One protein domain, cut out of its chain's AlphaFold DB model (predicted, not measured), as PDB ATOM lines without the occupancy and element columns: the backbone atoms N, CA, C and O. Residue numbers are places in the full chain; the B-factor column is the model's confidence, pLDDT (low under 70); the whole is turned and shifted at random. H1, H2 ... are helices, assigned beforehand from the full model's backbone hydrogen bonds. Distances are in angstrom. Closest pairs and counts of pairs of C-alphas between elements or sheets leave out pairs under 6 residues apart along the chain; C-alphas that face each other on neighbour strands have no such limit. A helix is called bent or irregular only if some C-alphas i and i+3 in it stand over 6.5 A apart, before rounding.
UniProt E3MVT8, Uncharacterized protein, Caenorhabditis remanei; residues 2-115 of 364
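What this domain is: This is residues 2 to 115 of the 364 residues of an uncharacterized protein of Caenorhabditis remanei (UniProt E3MVT8). A short helix, H4, lies in the middle of a compact, rounded body of helices, with the longest helix, H5, and the short H6 packed on it, their three lines running roughly along one another. The helical hairpin of H1 and H2 is set crosswise to H4, the short H3 packs on the last part of H5, and a long loop, residues 15 to 39, runs from H1 out past H6 and folds back to H2. The printed part has 114 residues, with six named helices in the order H1, H2, H3, H4, H5, H6 and no named strand, and its class is all helix. It is compact, with a radius of gyration of the C-alphas of 12.9 A, and the C-alphas span 36 by 29 by 27 A.

How they stand to each other: The longest helix is H5, residues 79 to 96. With residues 82 to 89 alone it touches H4, residues 66 to 74; the closest C-alphas, of Met 72 and Leu 85, are 6.6 A apart. H4 and H5 form a helical hairpin, two helices in succession that touch and run opposite ways, here at a shallow tilt of 23 degrees. H4 is the hub, touching four other helices. It touches H6, residues 100 to 108, the same way at a shallow tilt of 31 degrees, with the closest C-alphas, of Ile 70 and Val 106, 5.2 A apart. H5 and H6 are close but not clearly touching, with the C-alphas of Ala 93 and Leu 103, their closest, 7.6 A apart. H1, residues 2 to 14, touches H4 about perpendicular, at 90 degrees, with the closest C-alphas, of Thr 14 and Ser 67, 5.4 A apart. H2, residues 40 to 50, forms a second helical hairpin with H1, at a shallow tilt of 23 degrees; their closest C-alphas, of Leu 3 and Leu 50, are 6.3 A apart. H2 and H4 only just touch, with 3 pairs of C-alphas within 8 A; the closest are those of Val 44 and Met 72, at 5.8 A. H5 touches H2 with residues 81 to 85 alone, about perpendicular at 82 degrees, the closest C-alphas being those of Ala 48 and Asp 81, 5.9 A apart. With residues 91 to 96 alone H5 touches H3, residues 58 to 63, also at 82 degrees; the closest C-alphas, of Phe 61 and Trp 92, are 5.3 A apart. The helix packing is part aligned and part crossed: 3 of the 7 touching pairs are at a shallow tilt. Among the pairs that are apart are H1 and H5, H2 and H6, and H3 and H4. In H1, H2, H4 and H6 every O i to N i+4 pair is within hydrogen-bond range; in H5 13 of 14 are, and in H3 0 of 2, beside 1 of 3 O i to N i+3 pairs.

Where its parts are: H5 measures 24.6 A from its first to its last C-alpha, and C-alpha 79 is at (204.932, 187.602, 150.023). H1 measures 18.6 A and begins with C-alpha 2 at (209.196, 164.484, 149.375). H2 measures 15.3 A, H4 12.1 A, and H3 10.4 A. H3 is irregular, but only just: C-alphas 59 and 62 are 6.9 A apart. H6 also measures 12.1 A and ends with C-alpha 108 at (200.166, 186.746, 165.199).

The domain as a whole: The two C-alphas farthest apart, those of Lys 2 and Arg 24, are 36.9 A apart. The printed part has no cut. The link from H1 to H2, 25 residues, is long, and its C-alphas lie 10 to 20 A from the mean of all C-alphas. The mean pLDDT of the printed part is 91.9, and no printed residue is under 70.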
ATOM      1  N   LYS A   2     208.082 163.665 148.842       86.69
ATOM      2  CA  LYS A   2     209.196 164.484 149.375       86.69
ATOM      3  C   LYS A   2     208.688 165.472 150.429       86.69
ATOM      4  O   LYS A   2     209.378 165.695 151.423       86.69
ATOM      5  N   LEU A   3     207.463 165.976 150.250       89.31
ATOM      6  CA  LEU A   3     206.818 166.927 151.154       89.31
ATOM      7  C   LEU A   3     206.668 166.389 152.593       89.31
ATOM      8  O   LEU A   3     207.168 167.019 153.520       89.31
ATOM      9  N   HIS A   4     206.127 165.180 152.797       90.00
ATOM     10  CA  HIS A   4     206.046 164.567 154.140       90.00
ATOM     11  C   HIS A   4     207.414 164.411 154.810       90.00
ATOM     12  O   HIS A   4     207.529 164.588 156.021       90.00
ATOM     13  N   LYS A   5     208.476 164.092 154.049       93.12
ATOM     14  CA  LYS A   5     209.822 163.957 154.624       93.12
ATOM     15  C   LYS A   5     210.305 165.290 155.198       93.12
ATOM     16  O   LYS A   5     210.842 165.294 156.302       93.12
ATOM     17  N   ILE A   6     210.101 166.400 154.487       94.62
ATOM     18  CA  ILE A   6     210.528 167.716 154.973       94.62
ATOM     19  C   ILE A   6     209.602 168.279 156.061       94.62
ATOM     20  O   ILE A   6     210.108 168.856 157.019       94.62
ATOM     21  N   ILE A   7     208.292 168.011 156.007       94.81
ATOM     22  CA  ILE A   7     207.357 168.302 157.110       94.81
ATOM     23  C   ILE A   7     207.797 167.565 158.383       94.81
ATOM     24  O   ILE A   7     207.839 168.163 159.453       94.81
ATOM     25  N   ASN A   8     208.220 166.303 158.278       95.31
ATOM     26  CA  ASN A   8     208.740 165.546 159.418       95.31
ATOM     27  C   ASN A   8     210.102 166.053 159.936       95.31
ATOM     28  O   ASN A   8     210.379 165.908 161.127       95.31
ATOM     29  N   THR A   9     210.938 166.674 159.097       95.56
ATOM     30  CA  THR A   9     212.134 167.406 159.560       95.56
ATOM     31  C   THR A   9     211.738 168.686 160.301       95.56
ATOM     32  O   THR A   9     212.188 168.905 161.424       95.56
ATOM     33  N   LEU A  10     210.844 169.490 159.717       96.56
ATOM     34  CA  LEU A  10     210.341 170.738 160.298       96.56
ATOM     35  C   LEU A  10     209.635 170.497 161.644       96.56
ATOM     36  O   LEU A  10     209.889 171.210 162.612       96.56
ATOM     37  N   ASN A  11     208.832 169.434 161.748       96.94
ATOM     38  CA  ASN A  11     208.205 168.991 162.994       96.94
ATOM     39  C   ASN A  11     209.236 168.774 164.108       96.94
ATOM     40  O   ASN A  11     208.996 169.208 165.227       96.94
ATOM     41  N   LYS A  12     210.380 168.144 163.810       95.88
ATOM     42  CA  LYS A  12     211.436 167.871 164.800       95.88
ATOM     43  C   LYS A  12     212.226 169.120 165.181       95.88
ATOM     44  O   LYS A  12     212.495 169.323 166.355       95.88
ATOM     45  N   MET A  13     212.579 169.963 164.210       95.31
ATOM     46  CA  MET A  13     213.348 171.190 164.470       95.31
ATOM     47  C   MET A  13     212.543 172.271 165.199       95.31
ATOM     48  O   MET A  13     213.131 173.176 165.784       95.31
ATOM     49  N   THR A  14     211.209 172.200 165.164       95.81
ATOM     50  CA  THR A  14     210.349 173.232 165.760       95.81
ATOM     51  C   THR A  14     209.767 172.875 167.122       95.81
ATOM     52  O   THR A  14     209.361 173.785 167.843       95.81
ATOM     53  N   GLU A  15     209.736 171.590 167.480       93.00
ATOM     54  CA  GLU A  15     208.999 171.036 168.626       93.00
ATOM     55  C   GLU A  15     209.325 171.706 169.968       93.00
ATOM     56  O   GLU A  15     208.412 172.089 170.697       93.00
ATOM     57  N   GLU A  16     210.609 171.916 170.264       91.94
ATOM     58  CA  GLU A  16     211.064 172.498 171.537       91.94
ATOM     59  C   GLU A  16     211.201 174.033 171.498       91.94
ATOM     60  O   GLU A  16     211.395 174.665 172.535       91.94
ATOM     61  N   VAL A  17     211.094 174.655 170.315       92.38
ATOM     62  CA  VAL A  17     211.470 176.069 170.099       92.38
ATOM     63  C   VAL A  17     210.277 176.955 169.736       92.38
ATOM     64  O   VAL A  17     210.092 178.033 170.308       92.38
ATOM     65  N   TYR A  18     209.419 176.501 168.822       93.88
ATOM     66  CA  TYR A  18     208.224 177.230 168.380       93.88
ATOM     67  C   TYR A  18     207.002 176.795 169.201       93.88
ATOM     68  O   TYR A  18     205.948 176.449 168.666       93.88
ATOM     69  N   ILE A  19     207.172 176.797 170.528       93.50
ATOM     70  CA  ILE A  19     206.150 176.411 171.507       93.50
ATOM     71  C   ILE A  19     204.932 177.344 171.364       93.50
ATOM     72  O   ILE A  19     205.099 178.563 171.490       93.50
ATOM     73  N   PRO A  20     203.712 176.820 171.136       92.25
ATOM     74  CA  PRO A  20     202.519 177.643 170.969       92.25
ATOM     75  C   PRO A  20     202.241 178.562 172.156       92.25
ATOM     76  O   PRO A  20     202.348 178.162 173.315       92.25
ATOM     77  N   ARG A  21     201.826 179.795 171.857       91.62
ATOM     78  CA  ARG A  21     201.485 180.820 172.852       91.62
ATOM     79  C   ARG A  21     200.005 181.205 172.712       91.62
ATOM     80  O   ARG A  21     199.709 182.092 171.907       91.62
ATOM     81  N   PRO A  22     199.083 180.553 173.449       91.94
ATOM     82  CA  PRO A  22     197.655 180.870 173.424       91.94
ATOM     83  C   PRO A  22     197.376 182.351 173.708       91.94
ATOM     84  O   PRO A  22     197.973 182.927 174.619       91.94
ATOM     85  N   GLN A  23     196.458 182.960 172.961       90.69
ATOM     86  CA  GLN A  23     196.011 184.345 173.160       90.69
ATOM     87  C   GLN A  23     194.530 184.384 173.556       90.69
ATOM     88  O   GLN A  23     193.742 183.563 173.102       90.69
ATOM     89  N   ARG A  24     194.104 185.372 174.355       83.88
ATOM     90  CA  ARG A  24     192.681 185.539 174.749       83.88
ATOM     91  C   ARG A  24     191.772 186.068 173.622       83.88
ATOM     92  O   ARG A  24     190.598 186.336 173.848       83.88
ATOM     93  N   GLY A  25     192.339 186.253 172.437       83.31
ATOM     94  CA  GLY A  25     191.749 186.806 171.227       83.31
ATOM     95  C   GLY A  25     192.879 187.287 170.318       83.31
ATOM     96  O   GLY A  25     194.023 187.397 170.761       83.31
ATOM     97  N   ILE A  26     192.589 187.570 169.048       85.25
ATOM     98  CA  ILE A  26     193.615 188.087 168.139       85.25
ATOM     99  C   ILE A  26     193.900 189.577 168.377       85.25
ATOM    100  O   ILE A  26     192.999 190.417 168.382       85.25
ATOM    101  N   HIS A  27     195.184 189.919 168.462       83.00
ATOM    102  CA  HIS A  27     195.693 191.288 168.414       83.00
ATOM    103  C   HIS A  27     196.541 191.468 167.138       83.00
ATOM    104  O   HIS A  27     197.759 191.316 167.192       83.00
ATOM    105  N   PRO A  28     195.954 191.785 165.959       77.88
ATOM    106  CA  PRO A  28     196.663 191.671 164.676       77.88
ATOM    107  C   PRO A  28     197.838 192.646 164.519       77.88
ATOM    108  O   PRO A  28     198.708 192.435 163.678       77.88
ATOM    109  N   HIS A  29     197.883 193.699 165.339       78.56
ATOM    110  CA  HIS A  29     198.980 194.664 165.404       78.56
ATOM    111  C   HIS A  29     200.197 194.147 166.199       78.56
ATOM    112  O   HIS A  29     201.294 194.669 166.029       78.56
ATOM    113  N   LEU A  30     200.038 193.116 167.038       80.94
ATOM    114  CA  LEU A  30     201.131 192.514 167.803       80.94
ATOM    115  C   LEU A  30     201.707 191.309 167.059       80.94
ATOM    116  O   LEU A  30     200.998 190.343 166.777       80.94
ATOM    117  N   THR A  31     203.010 191.350 166.793       86.56
ATOM    118  CA  THR A  31     203.779 190.209 166.280       86.56
ATOM    119  C   THR A  31     204.305 189.376 167.446       86.56
ATOM    120  O   THR A  31     204.959 189.919 168.335       86.56
ATOM    121  N   ILE A  32     204.075 188.063 167.437       87.56
ATOM    122  CA  ILE A  32     204.705 187.148 168.395       87.56
ATOM    123  C   ILE A  32     206.050 186.702 167.819       87.56
ATOM    124  O   ILE A  32     206.103 185.911 166.879       87.56
ATOM    125  N   SER A  33     207.140 187.210 168.391       86.06
ATOM    126  CA  SER A  33     208.499 186.826 168.000       86.06
ATOM    127  C   SER A  33     208.912 185.478 168.592       86.06
ATOM    128  O   SER A  33     208.702 185.199 169.778       86.06
ATOM    129  N   TYR A  34     209.574 184.676 167.765       88.31
ATOM    130  CA  TYR A  34     210.263 183.438 168.120       88.31
ATOM    131  C   TYR A  34     211.739 183.583 167.727       88.31
ATOM    132  O   TYR A  34     212.031 184.373 166.823       88.31
ATOM    133  N   PRO A  35     212.668 182.869 168.384       84.19
ATOM    134  CA  PRO A  35     214.044 182.808 167.910       84.19
ATOM    135  C   PRO A  35     214.097 182.188 166.504       84.19
ATOM    136  O   PRO A  35     213.201 181.440 166.100       84.19
ATOM    137  N   LEU A  36     215.153 182.504 165.761       80.38
ATOM    138  CA  LEU A  36     215.515 181.767 164.554       80.38
ATOM    139  C   LEU A  36     216.349 180.548 164.966       80.38
ATOM    140  O   LEU A  36     217.149 180.635 165.897       80.38
ATOM    141  N   VAL A  37     216.124 179.422 164.296       89.12
ATOM    142  CA  VAL A  37     216.907 178.187 164.445       89.12
ATOM    143  C   VAL A  37     217.713 178.005 163.166       89.12
ATOM    144  O   VAL A  37     217.165 178.182 162.078       89.12
ATOM    145  N   ASP A  38     218.989 177.647 163.268       88.75
ATOM    146  CA  ASP A  38     219.847 177.487 162.091       88.75
ATOM    147  C   ASP A  38     219.240 176.489 161.083       88.75
ATOM    148  O   ASP A  38     218.760 175.413 161.448       88.75
ATOM    149  N   GLY A  39     219.205 176.875 159.803       91.38
ATOM    150  CA  GLY A  39     218.590 176.094 158.721       91.38
ATOM    151  C   GLY A  39     217.052 176.085 158.680       91.38
ATOM    152  O   GLY A  39     216.481 175.482 157.771       91.38
ATOM    153  N   ILE A  40     216.342 176.750 159.606       94.19
ATOM    154  CA  ILE A  40     214.864 176.764 159.594       94.19
ATOM    155  C   ILE A  40     214.295 177.454 158.348       94.19
ATOM    156  O   ILE A  40     213.256 177.039 157.833       94.19
ATOM    157  N   GLU A  41     214.975 178.491 157.855       93.44
ATOM    158  CA  GLU A  41     214.489 179.318 156.750       93.44
ATOM    159  C   GLU A  41     214.546 178.534 155.429       93.44
ATOM    160  O   GLU A  41     213.514 178.377 154.779       93.44
ATOM    161  N   GLU A  42     215.681 177.887 155.128       94.62
ATOM    162  CA  GLU A  42     215.860 176.968 153.989       94.62
ATOM    163  C   GLU A  42     214.802 175.849 153.949       94.62
ATOM    164  O   GLU A  42     214.319 175.452 152.882       94.62
ATOM    165  N   ILE A  43     214.425 175.324 155.119       96.31
ATOM    166  CA  ILE A  43     213.438 174.247 155.253       96.31
ATOM    167  C   ILE A  43     212.019 174.770 155.013       96.31
ATOM    168  O   ILE A  43     211.246 174.118 154.307       96.31
ATOM    169  N   VAL A  44     211.671 175.946 155.543       96.12
ATOM    170  CA  VAL A  44     210.363 176.582 155.310       96.12
ATOM    171  C   VAL A  44     210.214 177.025 153.848       96.12
ATOM    172  O   VAL A  44     209.162 176.787 153.251       96.12
ATOM    173  N   GLU A  45     211.263 177.572 153.229       94.94
ATOM    174  CA  GLU A  45     211.300 177.839 151.785       94.94
ATOM    175  C   GLU A  45     211.157 176.556 150.965       94.94
ATOM    176  O   GLU A  45     210.403 176.514 149.995       94.94
ATOM    177  N   SER A  46     211.836 175.477 151.352       95.50
ATOM    178  CA  SER A  46     211.732 174.186 150.665       95.50
ATOM    179  C   SER A  46     210.332 173.566 150.783       95.50
ATOM    180  O   SER A  46     209.857 172.955 149.825       95.50
ATOM    181  N   VAL A  47     209.626 173.767 151.906       96.12
ATOM    182  CA  VAL A  47     208.200 173.415 152.043       96.12
ATOM    183  C   VAL A  47     207.339 174.266 151.106       96.12
ATOM    184  O   VAL A  47     206.552 173.707 150.341       96.12
ATOM    185  N   ALA A  48     207.518 175.593 151.094       95.06
ATOM    186  CA  ALA A  48     206.787 176.492 150.195       95.06
ATOM    187  C   ALA A  48     207.035 176.166 148.710       95.06
ATOM    188  O   ALA A  48     206.106 176.192 147.906       95.06
ATOM    189  N   ASN A  49     208.266 175.800 148.345       94.00
ATOM    190  CA  ASN A  49     208.639 175.394 146.992       94.00
ATOM    191  C   ASN A  49     208.043 174.038 146.591       94.00
ATOM    192  O   ASN A  49     207.551 173.907 145.471       94.00
ATOM    193  N   LEU A  50     208.031 173.041 147.482       94.56
ATOM    194  CA  LEU A  50     207.394 171.749 147.198       94.56
ATOM    195  C   LEU A  50     205.870 171.874 147.062       94.56
ATOM    196  O   LEU A  50     205.302 171.234 146.182       94.56
ATOM    197  N   LEU A  51     205.225 172.750 147.837       93.62
ATOM    198  CA  LEU A  51     203.785 173.041 147.748       93.62
ATOM    199  C   LEU A  51     203.349 173.732 146.439       93.62
ATOM    200  O   LEU A  51     202.151 173.848 146.180       93.62
ATOM    201  N   LYS A  52     204.292 174.151 145.582       90.81
ATOM    202  CA  LYS A  52     204.015 174.589 144.198       90.81
ATOM    203  C   LYS A  52     203.742 173.404 143.252       90.81
ATOM    204  O   LYS A  52     203.340 173.634 142.115       90.81
ATOM    205  N   ILE A  53     204.002 172.162 143.688       90.69
ATOM    206  CA  ILE A  53     204.024 170.953 142.842       90.69
ATOM    207  C   ILE A  53     203.325 169.753 143.516       90.69
ATOM    208  O   ILE A  53     202.477 169.117 142.898       90.69
ATOM    209  N   GLU A  54     203.666 169.431 144.770       88.44
ATOM    210  CA  GLU A  54     202.971 168.428 145.594       88.44
ATOM    211  C   GLU A  54     201.799 169.110 146.332       88.44
ATOM    212  O   GLU A  54     202.001 170.094 147.043       88.44
ATOM    213  N   GLN A  55     200.576 168.586 146.189       83.75
ATOM    214  CA  GLN A  55     199.448 168.942 147.060       83.75
ATOM    215  C   GLN A  55     199.362 167.952 148.231       83.75
ATOM    216  O   GLN A  55     199.816 166.816 148.111       83.75
ATOM    217  N   LEU A  56     198.804 168.409 149.354       87.38
ATOM    218  CA  LEU A  56     198.447 167.581 150.508       87.38
ATOM    219  C   LEU A  56     196.944 167.314 150.487       87.38
ATOM    220  O   LEU A  56     196.164 168.247 150.250       87.38
ATOM    221  N   GLU A  57     196.572 166.074 150.774       88.75
ATOM    222  CA  GLU A  57     195.185 165.638 150.919       88.75
ATOM    223  C   GLU A  57     194.654 165.950 152.337       88.75
ATOM    224  O   GLU A  57     195.440 166.250 153.248       88.75
ATOM    225  N   PRO A  58     193.325 165.936 152.569       88.31
ATOM    226  CA  PRO A  58     192.728 166.236 153.875       88.31
ATOM    227  C   PRO A  58     193.301 165.424 155.046       88.31
ATOM    228  O   PRO A  58     193.428 165.941 156.159       88.31
ATOM    229  N   GLU A  59     193.673 164.173 154.781       90.25
ATOM    230  CA  GLU A  59     194.230 163.208 155.727       90.25
ATOM    231  C   GLU A  59     195.652 163.563 156.196       90.25
ATOM    232  O   GLU A  59     196.059 163.125 157.272       90.25
ATOM    233  N   ASP A  60     196.388 164.383 155.437       91.12
ATOM    234  CA  ASP A  60     197.787 164.726 155.715       91.12
ATOM    235  C   ASP A  60     197.931 165.910 156.689       91.12
ATOM    236  O   ASP A  60     198.949 166.051 157.370       91.12
ATOM    237  N   PHE A  61     196.930 166.798 156.776       92.75
ATOM    238  CA  PHE A  61     197.024 168.008 157.609       92.75
ATOM    239  C   PHE A  61     197.323 167.732 159.099       92.75
ATOM    240  O   PHE A  61     198.113 168.491 159.669       92.75
ATOM    241  N   PRO A  62     196.785 166.674 159.744       92.38
ATOM    242  CA  PRO A  62     197.161 166.296 161.107       92.38
ATOM    243  C   PRO A  62     198.644 165.930 161.305       92.38
ATOM    244  O   PRO A  62     199.111 165.975 162.442       92.38
ATOM    245  N   GLU A  63     199.410 165.605 160.250       93.38
ATOM    246  CA  GLU A  63     200.862 165.379 160.372       93.38
ATOM    247  C   GLU A  63     201.637 166.675 160.665       93.38
ATOM    248  O   GLU A  63     202.736 166.631 161.224       93.38
ATOM    249  N   ILE A  64     201.101 167.842 160.293       96.44
ATOM    250  CA  ILE A  64     201.775 169.132 160.481       96.44
ATOM    251  C   ILE A  64     201.556 169.601 161.923       96.44
ATOM    252  O   ILE A  64     200.458 170.033 162.291       96.44
ATOM    253  N   LYS A  65     202.617 169.575 162.740       96.56
ATOM    254  CA  LYS A  65     202.569 170.108 164.110       96.56
ATOM    255  C   LYS A  65     202.307 171.614 164.101       96.56
ATOM    256  O   LYS A  65     202.800 172.352 163.247       96.56
ATOM    257  N   ILE A  66     201.603 172.097 165.122       97.19
ATOM    258  CA  ILE A  66     201.381 173.535 165.336       97.19
ATOM    259  C   ILE A  66     202.699 174.325 165.447       97.19
ATOM    260  O   ILE A  66     202.766 175.440 164.940       97.19
ATOM    261  N   SER A  67     203.767 173.742 166.005       96.88
ATOM    262  CA  SER A  67     205.109 174.347 166.037       96.88
ATOM    263  C   SER A  67     205.668 174.607 164.630       96.88
ATOM    264  O   SER A  67     206.180 175.692 164.355       96.88
ATOM    265  N   SER A  68     205.481 173.659 163.706       97.50
ATOM    266  CA  SER A  68     205.827 173.803 162.288       97.50
ATOM    267  C   SER A  68     205.019 174.912 161.626       97.50
ATOM    268  O   SER A  68     205.570 175.701 160.862       97.50
ATOM    269  N   MET A  69     203.725 175.014 161.943       97.94
ATOM    270  CA  MET A  69     202.879 176.088 161.418       97.94
ATOM    271  C   MET A  69     203.308 177.466 161.939       97.94
ATOM    272  O   MET A  69     203.393 178.417 161.166       97.94
ATOM    273  N   ILE A  70     203.661 177.568 163.224       97.69
ATOM    274  CA  ILE A  70     204.223 178.787 163.820       97.69
ATOM    275  C   ILE A  70     205.533 179.169 163.123       97.69
ATOM    276  O   ILE A  70     205.684 180.329 162.749       97.69
ATOM    277  N   ALA A  71     206.446 178.225 162.878       97.12
ATOM    278  CA  ALA A  71     207.690 178.495 162.152       97.12
ATOM    279  C   ALA A  71     207.434 178.966 160.706       97.12
ATOM    280  O   ALA A  71     207.986 179.983 160.287       97.12
ATOM    281  N   MET A  72     206.528 178.307 159.971       97.62
ATOM    282  CA  MET A  72     206.121 178.732 158.620       97.62
ATOM    283  C   MET A  72     205.511 180.144 158.599       97.62
ATOM    284  O   MET A  72     205.688 180.885 157.629       97.62
ATOM    285  N   MET A  73     204.845 180.566 159.677       97.00
ATOM    286  CA  MET A  73     204.392 181.948 159.848       97.00
ATOM    287  C   MET A  73     205.540 182.903 160.245       97.00
ATOM    288  O   MET A  73     205.617 183.993 159.676       97.00
ATOM    289  N   ALA A  74     206.448 182.498 161.142       93.94
ATOM    290  CA  ALA A  74     207.444 183.354 161.804       93.94
ATOM    291  C   ALA A  74     208.769 183.583 161.052       93.94
ATOM    292  O   ALA A  74     209.393 184.628 161.262       93.94
ATOM    293  N   VAL A  75     209.203 182.662 160.185       92.38
ATOM    294  CA  VAL A  75     210.350 182.866 159.270       92.38
ATOM    295  C   VAL A  75     210.089 184.076 158.366       92.38
ATOM    296  O   VAL A  75     208.945 184.296 157.964       92.38
ATOM    297  N   LEU A  76     211.099 184.889 158.051       89.88
ATOM    298  CA  LEU A  76     210.901 186.142 157.312       89.88
ATOM    299  C   LEU A  76     211.083 185.938 155.798       89.88
ATOM    300  O   LEU A  76     212.190 186.057 155.293       89.88
ATOM    301  N   LEU A  77     209.991 185.665 155.074       88.75
ATOM    302  CA  LEU A  77     210.007 185.479 153.611       88.75
ATOM    303  C   LEU A  77     209.263 186.592 152.859       88.75
ATOM    304  O   LEU A  77     208.430 187.301 153.433       88.75
ATOM    305  N   GLU A  78     209.518 186.671 151.553       87.81
ATOM    306  CA  GLU A  78     208.716 187.427 150.584       87.81
ATOM    307  C   GLU A  78     207.260 186.934 150.501       87.81
ATOM    308  O   GLU A  78     206.940 185.755 150.710       87.81
ATOM    309  N   MET A  79     206.366 187.837 150.102       88.88
ATOM    310  CA  MET A  79     204.932 187.602 150.023       88.88
ATOM    311  C   MET A  79     204.575 186.497 149.021       88.88
ATOM    312  O   MET A  79     203.639 185.730 149.258       88.88
ATOM    313  N   LYS A  80     205.354 186.346 147.940       90.62
ATOM    314  CA  LYS A  80     205.163 185.303 146.912       90.62
ATOM    315  C   LYS A  80     205.127 183.883 147.501       90.62
ATOM    316  O   LYS A  80     204.299 183.072 147.090       90.62
ATOM    317  N   ASP A  81     205.974 183.603 148.494       91.31
ATOM    318  CA  ASP A  81     206.078 182.295 149.146       91.31
ATOM    319  C   ASP A  81     205.192 182.226 150.397       91.31
ATOM    320  O   ASP A  81     204.582 181.191 150.682       91.31
ATOM    321  N   LYS A  82     204.998 183.357 151.091       94.94
ATOM    322  CA  LYS A  82     204.028 183.462 152.192       94.94
ATOM    323  C   LYS A  82     202.596 183.200 151.750       94.94
ATOM    324  O   LYS A  82     201.862 182.587 152.514       94.94
ATOM    325  N   LEU A  83     202.197 183.569 150.531       95.19
ATOM    326  CA  LEU A  83     200.877 183.233 149.979       95.19
ATOM    327  C   LEU A  83     200.598 181.721 149.972       95.19
ATOM    328  O   LEU A  83     199.486 181.298 150.288       95.19
ATOM    329  N   ILE A  84     201.612 180.904 149.677       95.75
ATOM    330  CA  ILE A  84     201.505 179.438 149.645       95.75
ATOM    331  C   ILE A  84     201.370 178.890 151.070       95.75
ATOM    332  O   ILE A  84     200.504 178.059 151.343       95.75
ATOM    333  N   LEU A  85     202.176 179.408 152.001       97.06
ATOM    334  CA  LEU A  85     202.118 179.040 153.417       97.06
ATOM    335  C   LEU A  85     200.819 179.514 154.098       97.06
ATOM    336  O   LEU A  85     200.308 178.831 154.981       97.06
ATOM    337  N   LEU A  86     200.244 180.642 153.669       96.69
ATOM    338  CA  LEU A  86     198.938 181.135 154.117       96.69
ATOM    339  C   LEU A  86     197.791 180.257 153.597       96.69
ATOM    340  O   LEU A  86     196.859 179.968 154.348       96.69
ATOM    341  N   ASP A  87     197.847 179.788 152.347       94.69
ATOM    342  CA  ASP A  87     196.852 178.846 151.822       94.69
ATOM    343  C   ASP A  87     196.937 177.465 152.499       94.69
ATOM    344  O   ASP A  87     195.902 176.908 152.879       94.69
ATOM    345  N   LEU A  88     198.156 176.965 152.737       95.88
ATOM    346  CA  LEU A  88     198.409 175.782 153.562       95.88
ATOM    347  C   LEU A  88     197.804 175.952 154.961       95.88
ATOM    348  O   LEU A  88     197.024 175.111 155.396       95.88
ATOM    349  N   PHE A  89     198.132 177.047 155.651       97.00
ATOM    350  CA  PHE A  89     197.647 177.348 156.998       97.00
ATOM    351  C   PHE A  89     196.113 177.400 157.065       97.00
ATOM    352  O   PHE A  89     195.513 176.782 157.944       97.00
ATOM    353  N   LYS A  90     195.469 178.062 156.095       94.25
ATOM    354  CA  LYS A  90     194.007 178.109 155.935       94.25
ATOM    355  C   LYS A  90     193.400 176.707 155.817       94.25
ATOM    356  O   LYS A  90     192.434 176.409 156.512       94.25
ATOM    357  N   ARG A  91     193.960 175.840 154.963       92.75
ATOM    358  CA  ARG A  91     193.492 174.450 154.805       92.75
ATOM    359  C   ARG A  91     193.746 173.610 156.060       92.75
ATOM    360  O   ARG A  91     192.849 172.903 156.508       92.75
ATOM    361  N   TRP A  92     194.928 173.729 156.656       96.12
ATOM    362  CA  TRP A  92     195.325 173.016 157.868       96.12
ATOM    363  C   TRP A  92     194.439 173.354 159.068       96.12
ATOM    364  O   TRP A  92     193.921 172.447 159.715       96.12
ATOM    365  N   ALA A  93     194.200 174.640 159.344       95.31
ATOM    366  CA  ALA A  93     193.415 175.078 160.498       95.31
ATOM    367  C   ALA A  93     191.957 174.587 160.429       95.31
ATOM    368  O   ALA A  93     191.394 174.155 161.434       95.31
ATOM    369  N   ILE A  94     191.370 174.591 159.228       90.88
ATOM    370  CA  ILE A  94     189.988 174.151 158.991       90.88
ATOM    371  C   ILE A  94     189.851 172.626 159.130       90.88
ATOM    372  O   ILE A  94     188.886 172.159 159.734       90.88
ATOM    373  N   ASN A  95     190.814 171.846 158.624       92.19
ATOM    374  CA  ASN A  95     190.779 170.384 158.742       92.19
ATOM    375  C   ASN A  95     191.131 169.894 160.158       92.19
ATOM    376  O   ASN A  95     190.488 168.977 160.662       92.19
ATOM    377  N   THR A  96     192.098 170.525 160.832       92.56
ATOM    378  CA  THR A  96     192.509 170.148 162.200       92.56
ATOM    379  C   THR A  96     191.586 170.677 163.301       92.56
ATOM    380  O   THR A  96     191.628 170.154 164.411       92.56
ATOM    381  N   ARG A  97     190.737 171.678 163.007       90.50
ATOM    382  CA  ARG A  97     189.836 172.343 163.972       90.50
ATOM    383  C   ARG A  97     190.577 172.872 165.206       90.50
ATOM    384  O   ARG A  97     190.172 172.642 166.343       90.50
ATOM    385  N   ILE A  98     191.685 173.565 164.950       93.38
ATOM    386  CA  ILE A  98     192.493 174.255 165.962       93.38
ATOM    387  C   ILE A  98     191.649 175.222 166.812       93.38
ATOM    388  O   ILE A  98     190.803 175.944 166.291       93.38
ATOM    389  N   ASP A  99     191.922 175.250 168.117       94.31
ATOM    390  CA  ASP A  99     191.315 176.180 169.073       94.31
ATOM    391  C   ASP A  99     191.655 177.653 168.762       94.31
ATOM    392  O   ASP A  99     192.802 177.986 168.456       94.31
ATOM    393  N   ASP A 100     190.669 178.543 168.904       93.56
ATOM    394  CA  ASP A 100     190.767 179.985 168.634       93.56
ATOM    395  C   ASP A 100     191.962 180.670 169.327       93.56
ATOM    396  O   ASP A 100     192.617 181.534 168.732       93.56
ATOM    397  N   SER A 101     192.299 180.280 170.561       94.38
ATOM    398  CA  SER A 101     193.413 180.881 171.307       94.38
ATOM    399  C   SER A 101     194.775 180.498 170.725       94.38
ATOM    400  O   SER A 101     195.691 181.326 170.669       94.38
ATOM    401  N   LEU A 102     194.903 179.260 170.239       96.31
ATOM    402  CA  LEU A 102     196.083 178.767 169.535       96.31
ATOM    403  C   LEU A 102     196.158 179.353 168.121       96.31
ATOM    404  O   LEU A 102     197.229 179.791 167.698       96.31
ATOM    405  N   LEU A 103     195.022 179.437 167.422       96.69
ATOM    406  CA  LEU A 103     194.897 180.058 166.106       96.69
ATOM    407  C   LEU A 103     195.367 181.520 166.133       96.69
ATOM    408  O   LEU A 103     196.179 181.910 165.297       96.69
ATOM    409  N   ALA A 104     194.919 182.317 167.109       94.75
ATOM    410  CA  ALA A 104     195.381 183.693 167.300       94.75
ATOM    411  C   ALA A 104     196.911 183.769 167.467       94.75
ATOM    412  O   ALA A 104     197.556 184.614 166.842       94.75
ATOM    413  N   GLY A 105     197.500 182.845 168.235       94.62
ATOM    414  CA  GLY A 105     198.951 182.720 168.390       94.62
ATOM    415  C   GLY A 105     199.677 182.434 167.067       94.62
ATOM    416  O   GLY A 105     200.644 183.121 166.735       94.62
ATOM    417  N   VAL A 106     199.188 181.476 166.272       97.50
ATOM    418  CA  VAL A 106     199.735 181.162 164.936       97.50
ATOM    419  C   VAL A 106     199.634 182.376 164.006       97.50
ATOM    420  O   VAL A 106     200.631 182.780 163.411       97.50
ATOM    421  N   VAL A 107     198.466 183.021 163.929       96.31
ATOM    422  CA  VAL A 107     198.243 184.189 163.062       96.31
ATOM    423  C   VAL A 107     199.151 185.361 163.444       96.31
ATOM    424  O   VAL A 107     199.772 185.975 162.577       96.31
ATOM    425  N   GLN A 108     199.284 185.671 164.734       93.56
ATOM    426  CA  GLN A 108     200.166 186.746 165.199       93.56
ATOM    427  C   GLN A 108     201.660 186.426 165.045       93.56
ATOM    428  O   GLN A 108     202.489 187.329 165.142       93.56
ATOM    429  N   SER A 109     202.019 185.176 164.749       95.69
ATOM    430  CA  SER A 109     203.390 184.799 164.391       95.69
ATOM    431  C   SER A 109     203.761 185.225 162.959       95.69
ATOM    432  O   SER A 109     204.941 185.275 162.637       95.69
ATOM    433  N   LEU A 110     202.786 185.561 162.098       95.94
ATOM    434  CA  LEU A 110     203.007 185.883 160.680       95.94
ATOM    435  C   LEU A 110     203.973 187.058 160.480       95.94
ATOM    436  O   LEU A 110     203.652 188.190 160.845       95.94
ATOM    437  N   ARG A 111     205.110 186.807 159.828       87.62
ATOM    438  CA  ARG A 111     206.083 187.806 159.363       87.62
ATOM    439  C   ARG A 111     206.250 187.698 157.844       87.62
ATOM    440  O   ARG A 111     206.256 186.594 157.302       87.62
ATOM    441  N   ILE A 112     206.336 188.848 157.179       85.62
ATOM    442  CA  ILE A 112     206.446 189.023 155.721       85.62
ATOM    443  C   ILE A 112     207.437 190.179 155.493       85.62
ATOM    444  O   ILE A 112     207.444 191.120 156.288       85.62
ATOM    445  N   PHE A 113     208.306 190.082 154.485       80.19
ATOM    446  CA  PHE A 113     209.448 190.992 154.291       80.19
ATOM    447  C   PHE A 113     209.133 192.266 153.485       80.19
ATOM    448  O   PHE A 113     209.674 193.335 153.759       80.19
ATOM    449  N   ASP A 114     208.268 192.144 152.485       81.38
ATOM    450  CA  ASP A 114     208.165 193.013 151.304       81.38
ATOM    451  C   ASP A 114     206.868 193.845 151.229       81.38
ATOM    452  O   ASP A 114     206.697 194.645 150.306       81.38
ATOM    453  N   ILE A 115     205.980 193.715 152.221       77.88
ATOM    454  CA  ILE A 115     204.731 194.488 152.355       77.88
ATOM    455  C   ILE A 115     204.717 195.294 153.662       77.88
ATOM    456  O   ILE A 115     205.378 194.930 154.637       77.88
TER     457      ILE A 115